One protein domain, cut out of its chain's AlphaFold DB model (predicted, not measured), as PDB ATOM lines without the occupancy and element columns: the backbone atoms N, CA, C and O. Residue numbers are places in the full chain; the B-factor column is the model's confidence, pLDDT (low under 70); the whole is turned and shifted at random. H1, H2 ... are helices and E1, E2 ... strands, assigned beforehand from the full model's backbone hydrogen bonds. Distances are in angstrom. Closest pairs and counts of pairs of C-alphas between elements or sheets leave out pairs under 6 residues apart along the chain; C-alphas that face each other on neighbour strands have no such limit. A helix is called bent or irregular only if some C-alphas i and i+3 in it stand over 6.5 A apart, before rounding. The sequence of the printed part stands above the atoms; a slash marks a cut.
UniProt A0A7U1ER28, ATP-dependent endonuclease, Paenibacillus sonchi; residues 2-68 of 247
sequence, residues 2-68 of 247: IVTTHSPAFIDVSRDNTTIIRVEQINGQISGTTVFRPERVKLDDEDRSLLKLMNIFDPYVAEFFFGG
ATOM      1  N   ILE A   2     -17.390 -39.118  -8.284       81.19
ATOM      2  CA  ILE A   2     -17.175 -39.196  -9.738       81.19
ATOM      3  C   ILE A   2     -16.261 -38.028 -10.103       81.19
ATOM      4  O   ILE A   2     -16.519 -36.906  -9.674       81.19
ATOM      5  N   VAL A   3     -15.189 -38.304 -10.843       83.62
ATOM      6  CA  VAL A   3     -14.219 -37.303 -11.302       83.62
ATOM      7  C   VAL A   3     -14.068 -37.453 -12.809       83.62
ATOM      8  O   VAL A   3     -13.987 -38.570 -13.314       83.62
ATOM      9  N   THR A   4     -14.032 -36.332 -13.523       84.44
ATOM     10  CA  THR A   4     -13.687 -36.278 -14.946       84.44
ATOM     11  C   THR A   4     -12.285 -35.706 -15.080       84.44
ATOM     12  O   THR A   4     -11.985 -34.669 -14.491       84.44
ATOM     13  N   THR A   5     -11.424 -36.364 -15.845       80.00
ATOM     14  CA  THR A   5     -10.042 -35.933 -16.068       80.00
ATOM     15  C   THR A   5      -9.656 -36.191 -17.518       80.00
ATOM     16  O   THR A   5     -10.138 -37.147 -18.119       80.00
ATOM     17  N   HIS A   6      -8.783 -35.345 -18.062       77.19
ATOM     18  CA  HIS A   6      -8.044 -35.601 -19.306       77.19
ATOM     19  C   HIS A   6      -6.596 -36.030 -19.032       77.19
ATOM     20  O   HIS A   6      -5.841 -36.276 -19.963       77.19
ATOM     21  N   SER A   7      -6.193 -36.076 -17.758       78.19
ATOM     22  CA  SER A   7      -4.833 -36.395 -17.346       78.19
ATOM     23  C   SER A   7      -4.745 -37.845 -16.846       78.19
ATOM     24  O   SER A   7      -5.436 -38.190 -15.876       78.19
ATOM     25  N   PRO A   8      -3.873 -38.671 -17.456       74.44
ATOM     26  CA  PRO A   8      -3.630 -40.053 -17.048       74.44
ATOM     27  C   PRO A   8      -3.141 -40.212 -15.613       74.44
ATOM     28  O   PRO A   8      -3.495 -41.187 -14.959       74.44
ATOM     29  N   ALA A   9      -2.423 -39.222 -15.082       75.94
ATOM     30  CA  ALA A   9      -1.872 -39.251 -13.726       75.94
ATOM     31  C   ALA A   9      -2.937 -39.363 -12.614       75.94
ATOM     32  O   ALA A   9      -2.610 -39.672 -11.471       75.94
ATOM     33  N   PHE A  10      -4.213 -39.109 -12.928       77.19
ATOM     34  CA  PHE A  10      -5.331 -39.260 -11.990       77.19
ATOM     35  C   PHE A  10      -5.974 -40.652 -12.018       77.19
ATOM     36  O   PHE A  10      -6.906 -40.908 -11.251       77.19
ATOM     37  N   ILE A  11      -5.515 -41.541 -12.898       75.56
ATOM     38  CA  ILE A  11      -6.017 -42.903 -13.003       75.56
ATOM     39  C   ILE A  11      -5.104 -43.835 -12.207       75.56
ATOM     40  O   ILE A  11      -3.948 -44.043 -12.550       75.56
ATOM     41  N   ASP A  12      -5.669 -44.451 -11.172       75.06
ATOM     42  CA  ASP A  12      -5.036 -45.538 -10.433       75.06
ATOM     43  C   ASP A  12      -5.869 -46.815 -10.600       75.06
ATOM     44  O   ASP A  12      -6.879 -47.033  -9.921       75.06
ATOM     45  N   VAL A  13      -5.440 -47.652 -11.548       70.31
ATOM     46  CA  VAL A  13      -6.057 -48.955 -11.857       70.31
ATOM     47  C   VAL A  13      -5.779 -50.031 -10.809       70.31
ATOM     48  O   VAL A  13      -6.376 -51.101 -10.867       70.31
ATOM     49  N   SER A  14      -4.904 -49.767  -9.833       70.31
ATOM     50  CA  SER A  14      -4.604 -50.741  -8.780       70.31
ATOM     51  C   SER A  14      -5.679 -50.830  -7.693       70.31
ATOM     52  O   SER A  14      -5.586 -51.678  -6.801       70.31
ATOM     53  N   ARG A  15      -6.682 -49.944  -7.734       72.44
ATOM     54  CA  ARG A  15      -7.757 -49.870  -6.742       72.44
ATOM     55  C   ARG A  15      -9.031 -50.539  -7.244       72.44
ATOM     56  O   ARG A  15      -9.509 -50.256  -8.339       72.44
ATOM     57  N   ASP A  16      -9.643 -51.336  -6.371       66.25
ATOM     58  CA  ASP A  16     -10.874 -52.092  -6.652       66.25
ATOM     59  C   ASP A  16     -12.117 -51.238  -6.892       66.25
ATOM     60  O   ASP A  16     -13.108 -51.713  -7.430       66.25
ATOM     61  N   ASN A  17     -12.086 -49.971  -6.491       65.75
ATOM     62  CA  ASN A  17     -13.217 -49.061  -6.629       65.75
ATOM     63  C   ASN A  17     -13.088 -48.109  -7.829       65.75
ATOM     64  O   ASN A  17     -13.884 -47.174  -7.949       65.75
ATOM     65  N   THR A  18     -12.115 -48.329  -8.716       71.25
ATOM     66  CA  THR A  18     -11.904 -47.492  -9.900       71.25
ATOM     67  C   THR A  18     -12.614 -48.101 -11.107       71.25
ATOM     68  O   THR A  18     -12.116 -49.034 -11.720       71.25
ATOM     69  N   THR A  19     -13.767 -47.558 -11.502       76.38
ATOM     70  CA  THR A  19     -14.356 -47.825 -12.829       76.38
ATOM     71  C   THR A  19     -13.985 -46.689 -13.773       76.38
ATOM     72  O   THR A  19     -14.218 -45.526 -13.443       76.38
ATOM     73  N   ILE A  20     -13.455 -47.013 -14.954       78.12
ATOM     74  CA  ILE A  20     -13.079 -46.013 -15.960       78.12
ATOM     75  C   ILE A  20     -14.076 -46.089 -17.109       78.12
ATOM     76  O   ILE A  20     -14.250 -47.129 -17.754       78.12
ATOM     77  N   ILE A  21     -14.733 -44.962 -17.357       78.06
ATOM     78  CA  ILE A  21     -15.657 -44.780 -18.470       78.06
ATOM     79  C   ILE A  21     -15.020 -43.764 -19.408       78.06
ATOM     80  O   ILE A  21     -14.824 -42.608 -19.038       78.06
ATOM     81  N   ARG A  22     -14.699 -44.208 -20.620       76.62
ATOM     82  CA  ARG A  22     -14.271 -43.337 -21.706       76.62
ATOM     83  C   ARG A  22     -15.509 -42.733 -22.342       76.62
ATOM     84  O   ARG A  22     -16.423 -43.459 -22.728       76.62
ATOM     85  N   VAL A  23     -15.520 -41.415 -22.457       78.62
ATOM     86  CA  VAL A  23     -16.553 -40.675 -23.176       78.62
ATOM     87  C   VAL A  23     -15.894 -40.050 -24.393       78.62
ATOM     88  O   VAL A  23     -14.905 -39.333 -24.262       78.62
ATOM     89  N   GLU A  24     -16.420 -40.348 -25.571       74.12
ATOM     90  CA  GLU A  24     -15.897 -39.861 -26.842       74.12
ATOM     91  C   GLU A  24     -17.010 -39.278 -27.705       74.12
ATOM     92  O   GLU A  24     -18.162 -39.705 -27.633       74.12
ATOM     93  N   GLN A  25     -16.659 -38.297 -28.534       75.25
ATOM     94  CA  GLN A  25     -17.559 -37.735 -29.529       75.25
ATOM     95  C   GLN A  25     -17.063 -38.130 -30.918       75.25
ATOM     96  O   GLN A  25     -16.037 -37.636 -31.382       75.25
ATOM     97  N   ILE A  26     -17.811 -38.997 -31.596       73.12
ATOM     98  CA  ILE A  26     -17.516 -39.430 -32.964       73.12
ATOM     99  C   ILE A  26     -18.616 -38.866 -33.860       73.12
ATOM    100  O   ILE A  26     -19.792 -39.155 -33.659       73.12
ATOM    101  N   ASN A  27     -18.250 -38.025 -34.832       75.88
ATOM    102  CA  ASN A  27     -19.187 -37.413 -35.788       75.88
ATOM    103  C   ASN A  27     -20.391 -36.698 -35.135       75.88
ATOM    104  O   ASN A  27     -21.503 -36.734 -35.653       75.88
ATOM    105  N   GLY A  28     -20.178 -36.058 -33.980       76.75
ATOM    106  CA  GLY A  28     -21.238 -35.355 -33.245       76.75
ATOM    107  C   GLY A  28     -22.090 -36.240 -32.330       76.75
ATOM    108  O   GLY A  28     -22.922 -35.713 -31.597       76.75
ATOM    109  N   GLN A  29     -21.864 -37.557 -32.313       74.56
ATOM    110  CA  GLN A  29     -22.538 -38.485 -31.414       74.56
ATOM    111  C   GLN A  29     -21.655 -38.789 -30.200       74.56
ATOM    112  O   GLN A  29     -20.493 -39.172 -30.348       74.56
ATOM    113  N   ILE A  30     -22.206 -38.610 -28.998       80.88
ATOM    114  CA  ILE A  30     -21.524 -38.939 -27.743       80.88
ATOM    115  C   ILE A  30     -21.691 -40.437 -27.482       80.88
ATOM    116  O   ILE A  30     -22.814 -40.936 -27.405       80.88
ATOM    117  N   SER A  31     -20.574 -41.138 -27.321       75.88
ATOM    118  CA  SER A  31     -20.513 -42.546 -26.940       75.88
ATOM    119  C   SER A  31     -19.775 -42.688 -25.612       75.88
ATOM    120  O   SER A  31     -18.736 -42.064 -25.394       75.88
ATOM    121  N   GLY A  32     -20.327 -43.494 -24.708       75.19
ATOM    122  CA  GLY A  32     -19.711 -43.832 -23.429       75.19
ATOM    123  C   GLY A  32     -19.367 -45.315 -23.387       75.19
ATOM    124  O   GLY A  32     -20.266 -46.154 -23.393       75.19
ATOM    125  N   THR A  33     -18.083 -45.641 -23.287       72.88
ATOM    126  CA  THR A  33     -17.588 -47.019 -23.211       72.88
ATOM    127  C   THR A  33     -16.948 -47.248 -21.848       72.88
ATOM    128  O   THR A  33     -16.020 -46.545 -21.457       72.88
ATOM    129  N   THR A  34     -17.420 -48.246 -21.097       73.06
ATOM    130  CA  THR A  34     -16.695 -48.690 -19.892       73.06
ATOM    131  C   THR A  34     -15.433 -49.421 -20.339       73.06
ATOM    132  O   THR A  34     -15.523 -50.540 -20.839       73.06
ATOM    133  N   VAL A  35     -14.277 -48.777 -20.179       71.31
ATOM    134  CA  VAL A  35     -12.970 -49.293 -20.622       71.31
ATOM    135  C   VAL A  35     -12.241 -50.063 -19.525       71.31
ATOM    136  O   VAL A  35     -11.389 -50.888 -19.832       71.31
ATOM    137  N   PHE A  36     -12.610 -49.845 -18.259       72.94
ATOM    138  CA  PHE A  36     -12.107 -50.626 -17.135       72.94
ATOM    139  C   PHE A  36     -13.170 -50.817 -16.065       72.94
ATOM    140  O   PHE A  36     -13.871 -49.872 -15.687       72.94
ATOM    141  N   ARG A  37     -13.252 -52.045 -15.552       73.25
ATOM    142  CA  ARG A  37     -14.061 -52.389 -14.387       73.25
ATOM    143  C   ARG A  37     -13.397 -53.540 -13.614       73.25
ATOM    144  O   ARG A  37     -13.345 -54.637 -14.173       73.25
ATOM    145  N   PRO A  38     -12.965 -53.333 -12.361       66.75
ATOM    146  CA  PRO A  38     -12.253 -54.330 -11.563       66.75
ATOM    147  C   PRO A  38     -12.959 -55.688 -11.485       66.75
ATOM    148  O   PRO A  38     -12.319 -56.714 -11.648       66.75
ATOM    149  N   GLU A  39     -14.289 -55.742 -11.369       64.56
ATOM    150  CA  GLU A  39     -15.012 -57.021 -11.248       64.56
ATOM    151  C   GLU A  39     -14.979 -57.881 -12.525       64.56
ATOM    152  O   GLU A  39     -15.247 -59.082 -12.478       64.56
ATOM    153  N   ARG A  40     -14.677 -57.280 -13.684       63.97
ATOM    154  CA  ARG A  40     -14.481 -58.004 -14.954       63.97
ATOM    155  C   ARG A  40     -13.027 -58.404 -15.178       63.97
ATOM    156  O   ARG A  40     -12.750 -59.287 -15.983       63.97
ATOM    157  N   VAL A  41     -12.120 -57.735 -14.485       63.09
ATOM    158  CA  VAL A  41     -10.678 -57.829 -14.638       63.09
ATOM    159  C   VAL A  41     -10.209 -58.673 -13.461       63.09
ATOM    160  O   VAL A  41     -10.002 -58.163 -12.368       63.09
ATOM    161  N   LYS A  42     -10.166 -59.999 -13.642       64.94
ATOM    162  CA  LYS A  42      -9.819 -60.983 -12.598       64.94
ATOM    163  C   LYS A  42      -8.332 -60.898 -12.207       64.94
ATOM    164  O   LYS A  42      -7.612 -61.880 -12.338       64.94
ATOM    165  N   LEU A  43      -7.880 -59.729 -11.755       68.12
ATOM    166  CA  LEU A  43      -6.505 -59.482 -11.332       68.12
ATOM    167  C   LEU A  43      -6.238 -60.265 -10.057       68.12
ATOM    168  O   LEU A  43      -6.875 -60.009  -9.022       68.12
ATOM    169  N   ASP A  44      -5.284 -61.180 -10.138       71.00
ATOM    170  CA  ASP A  44      -4.717 -61.816  -8.961       71.00
ATOM    171  C   ASP A  44      -3.823 -60.824  -8.179       71.00
ATOM    172  O   ASP A  44      -3.615 -59.667  -8.568       71.00
ATOM    173  N   ASP A  45      -3.339 -61.244  -7.012       74.62
ATOM    174  CA  ASP A  45      -2.516 -60.389  -6.148       74.62
ATOM    175  C   ASP A  45      -1.172 -60.010  -6.794       74.62
ATOM    176  O   ASP A  45      -0.617 -58.941  -6.504       74.62
ATOM    177  N   GLU A  46      -0.662 -60.851  -7.696       71.56
ATOM    178  CA  GLU A  46       0.562 -60.597  -8.453       71.56
ATOM    179  C   GLU A  46       0.317 -59.517  -9.512       71.56
ATOM    180  O   GLU A  46       1.045 -58.523  -9.549       71.56
ATOM    181  N   ASP A  47      -0.772 -59.625 -10.276       70.25
ATOM    182  CA  ASP A  47      -1.198 -58.634 -11.264       70.25
ATOM    183  C   ASP A  47      -1.430 -57.265 -10.625       70.25
ATOM    184  O   ASP A  47      -1.030 -56.236 -11.170       70.25
ATOM    185  N   ARG A  48      -2.041 -57.229  -9.435       72.38
ATOM    186  CA  ARG A  48      -2.262 -55.987  -8.674       72.38
ATOM    187  C   ARG A  48      -0.955 -55.360  -8.225       72.38
ATOM    188  O   ARG A  48      -0.801 -54.140  -8.288       72.38
ATOM    189  N   SER A  49      -0.027 -56.179  -7.743       72.38
ATOM    190  CA  SER A  49       1.292 -55.719  -7.311       72.38
ATOM    191  C   SER A  49       2.083 -55.174  -8.497       72.38
ATOM    192  O   SER A  49       2.641 -54.080  -8.412       72.38
ATOM    193  N   LEU A  50       2.036 -55.871  -9.631       70.19
ATOM    194  CA  LEU A  50       2.633 -55.441 -10.885       70.19
ATOM    195  C   LEU A  50       1.999 -54.142 -11.402       70.19
ATOM    196  O   LEU A  50       2.724 -53.236 -11.787       70.19
ATOM    197  N   LEU A  51       0.674 -53.998 -11.333       70.50
ATOM    198  CA  LEU A  51      -0.038 -52.773 -11.711       70.50
ATOM    199  C   LEU A  51       0.327 -51.574 -10.835       70.50
ATOM    200  O   LEU A  51       0.499 -50.471 -11.349       70.50
ATOM    201  N   LYS A  52       0.472 -51.772  -9.520       72.06
ATOM    202  CA  LYS A  52       0.960 -50.718  -8.615       72.06
ATOM    203  C   LYS A  52       2.362 -50.282  -9.004       72.06
ATOM    204  O   LYS A  52       2.624 -49.087  -9.078       72.06
ATOM    205  N   LEU A  53       3.241 -51.247  -9.265       65.19
ATOM    206  CA  LEU A  53       4.604 -50.972  -9.698       65.19
ATOM    207  C   LEU A  53       4.614 -50.259 -11.051       65.19
ATOM    208  O   LEU A  53       5.293 -49.250 -11.181       65.19
ATOM    209  N   MET A  54       3.808 -50.701 -12.014       66.62
ATOM    210  CA  MET A  54       3.683 -50.063 -13.322       66.62
ATOM    211  C   MET A  54       3.154 -48.632 -13.233       66.62
ATOM    212  O   MET A  54       3.745 -47.757 -13.848       66.62
ATOM    213  N   ASN A  55       2.118 -48.356 -12.432       65.44
ATOM    214  CA  ASN A  55       1.621 -46.985 -12.236       65.44
ATOM    215  C   ASN A  55       2.688 -46.058 -11.628       65.44
ATOM    216  O   ASN A  55       2.675 -44.855 -11.878       65.44
ATOM    217  N   ILE A  56       3.600 -46.603 -10.814       63.34
ATOM    218  CA  ILE A  56       4.724 -45.853 -10.238       63.34
ATOM    219  C   ILE A  56       5.845 -45.661 -11.273       63.34
ATOM    220  O   ILE A  56       6.453 -44.594 -11.321       63.34
ATOM    221  N   PHE A  57       6.132 -46.688 -12.075       52.22
ATOM    222  CA  PHE A  57       7.251 -46.709 -13.019       52.22
ATOM    223  C   PHE A  57       6.965 -45.991 -14.337       52.22
ATOM    224  O   PHE A  57       7.877 -45.415 -14.928       52.22
ATOM    225  N   ASP A  58       5.722 -46.036 -14.803       64.75
ATOM    226  CA  ASP A  58       5.314 -45.476 -16.079       64.75
ATOM    227  C   ASP A  58       3.947 -44.780 -15.935       64.75
ATOM    228  O   ASP A  58       2.892 -45.411 -16.073       64.75
ATOM    229  N   PRO A  59       3.937 -43.459 -15.658       60.12
ATOM    230  CA  PRO A  59       2.699 -42.696 -15.504       60.12
ATOM    231  C   PRO A  59       1.877 -42.630 -16.803       60.12
ATOM    232  O   PRO A  59       0.728 -42.183 -16.777       60.12
ATOM    233  N   TYR A  60       2.443 -43.077 -17.930       64.44
ATOM    234  CA  TYR A  60       1.800 -43.095 -19.235       64.44
ATOM    235  C   TYR A  60       1.060 -44.407 -19.527       64.44
ATOM    236  O   TYR A  60       0.310 -44.462 -20.495       64.44
ATOM    237  N   VAL A  61       1.145 -45.440 -18.675       69.75
ATOM    238  CA  VAL A  61       0.311 -46.660 -18.809       69.75
ATOM    239  C   VAL A  61      -1.178 -46.309 -18.853       69.75
ATOM    240  O   VAL A  61      -1.951 -46.898 -19.610       69.75
ATOM    241  N   ALA A  62      -1.581 -45.296 -18.084       71.88
ATOM    242  CA  ALA A  62      -2.948 -44.804 -18.076       71.88
ATOM    243  C   ALA A  62      -3.353 -44.072 -19.372       71.88
ATOM    244  O   ALA A  62      -4.551 -43.901 -19.599       71.88
ATOM    245  N   GLU A  63      -2.419 -43.670 -20.246       71.44
ATOM    246  CA  GLU A  63      -2.749 -43.061 -21.548       71.44
ATOM    247  C   GLU A  63      -3.585 -43.994 -22.421       71.44
ATOM    248  O   GLU A  63      -4.453 -43.519 -23.153       71.44
ATOM    249  N   PHE A  64      -3.440 -45.312 -22.244       71.81
ATOM    250  CA  PHE A  64      -4.282 -46.314 -22.896       71.81
ATOM    251  C   PHE A  64      -5.792 -46.015 -22.749       71.81
ATOM    252  O   PHE A  64      -6.580 -46.272 -23.662       71.81
ATOM    253  N   PHE A  65      -6.228 -45.434 -21.621       69.75
ATOM    254  CA  PHE A  65      -7.642 -45.123 -21.370       69.75
ATOM    255  C   PHE A  65      -8.189 -43.947 -22.173       69.75
ATOM    256  O   PHE A  65      -9.407 -43.839 -22.342       69.75
ATOM    257  N   PHE A  66      -7.316 -43.069 -22.658       67.75
ATOM    258  CA  PHE A  66      -7.706 -41.823 -23.315       67.75
ATOM    259  C   PHE A  66      -7.870 -41.988 -24.832       67.75
ATOM    260  O   PHE A  66      -8.314 -41.060 -25.504       67.75
ATOM    261  N   GLY A  67      -7.631 -43.197 -25.350       63.81
ATOM    262  CA  GLY A  67      -7.722 -43.524 -26.769       63.81
ATOM    263  C   GLY A  67      -6.358 -43.514 -27.452       63.81
ATOM    264  O   GLY A  67      -5.329 -43.400 -26.805       63.81
ATOM    265  N   GLY A  68      -6.359 -43.682 -28.774       71.38
ATOM    266  CA  GLY A  68      -5.135 -43.778 -29.571       71.38
ATOM    267  C   GLY A  68      -4.769 -45.207 -29.979       71.38
ATOM    268  O   GLY A  68      -5.439 -46.183 -29.637       71.38
TER     269      GLY A  68
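This is residues 2 to 68 of the 247 residues of the protein "ATP-dependent endonuclease" of Paenibacillus sonchi (UniProt A0A7U1ER28). A long two-stranded hairpin, E1 and E2, reaches out at one end of the domain, and the helix H1 stands at the other end. The short helix H2 lies between them, with its residues 64 to 66 near the hairpin, and a looping stretch with no named element, residues 2 to 19, leads into E1. The tip of the hairpin, residues 25 to 30, sticks out free of the rest. The printed part has 67 residues, with two named strands and then two named helices in the order E1, E2, H1, H2; the sheet has the order E1 - E2 and is antiparallel, and the class is mixed, helices and strands. The whole is elongated, spanning 41 by 24 by 21 A, and only just compact, close to loose, with a radius of gyration of the C-alphas of 12.9 A.

After residues 2 to 19 comes E1, residues 20 to 26, which forms a hairpin with E2, residues 29 to 36. The two strands are antiparallel neighbours, with 155 degrees between their directions. N 22 and O 33 are within hydrogen-bond range at 2.8 A, and so are N 31 and O 24 at 2.8 A. H1, residues 45 to 57, is apart from E1. H2, residues 61 to 66, and H1 touch only at the corner by their link, and only just, with 3 pairs of C-alphas within 8 A. H1 touches H2 with residues 54 to 55 alone, only at the corner, and the closest C-alphas of the two are those of Asn 55 and Val 61, 6.7 A apart. The lines of H1 and H2 are about perpendicular, at 86 degrees. The closest C-alphas of E1 and H2 are those of Arg 22 and Phe 65, 6.9 A apart. Those of E2 and H2 are Val 35 and Phe 65, 6.8 A apart. In H1 every O i to N i+4 pair is within hydrogen-bond range; in H2 it is 0 of 2, but 3 of 3 O i to N i+3 pairs are.

E1 begins with C-alpha 20 at (-13.079, -46.013, -15.960) and is 18.8 A long from first to last C-alpha. E2 is 21.4 A long. H1 begins with C-alpha 45 at (-2.516, -60.389, -6.148) and is 18.2 A long. H2, 10.4 A long, ends with C-alpha 66 at (-7.706, -41.823, -23.315). H2 is neither bent nor irregular, but only just: C-alphas 61 and 64 are 6.2 A apart.

The two C-alphas farthest apart are those of Gly 28 and Glu 46, 41.6 A. The printed part has no cut. The links E1 to E2 and H1 to H2 are tight, E2 to H1 is short, and no link is long. The mean pLDDT of the printed part is 71.8, and it is under 70 at residues 16 to 17, 38 to 43, 53 to 61 and 65 to 67.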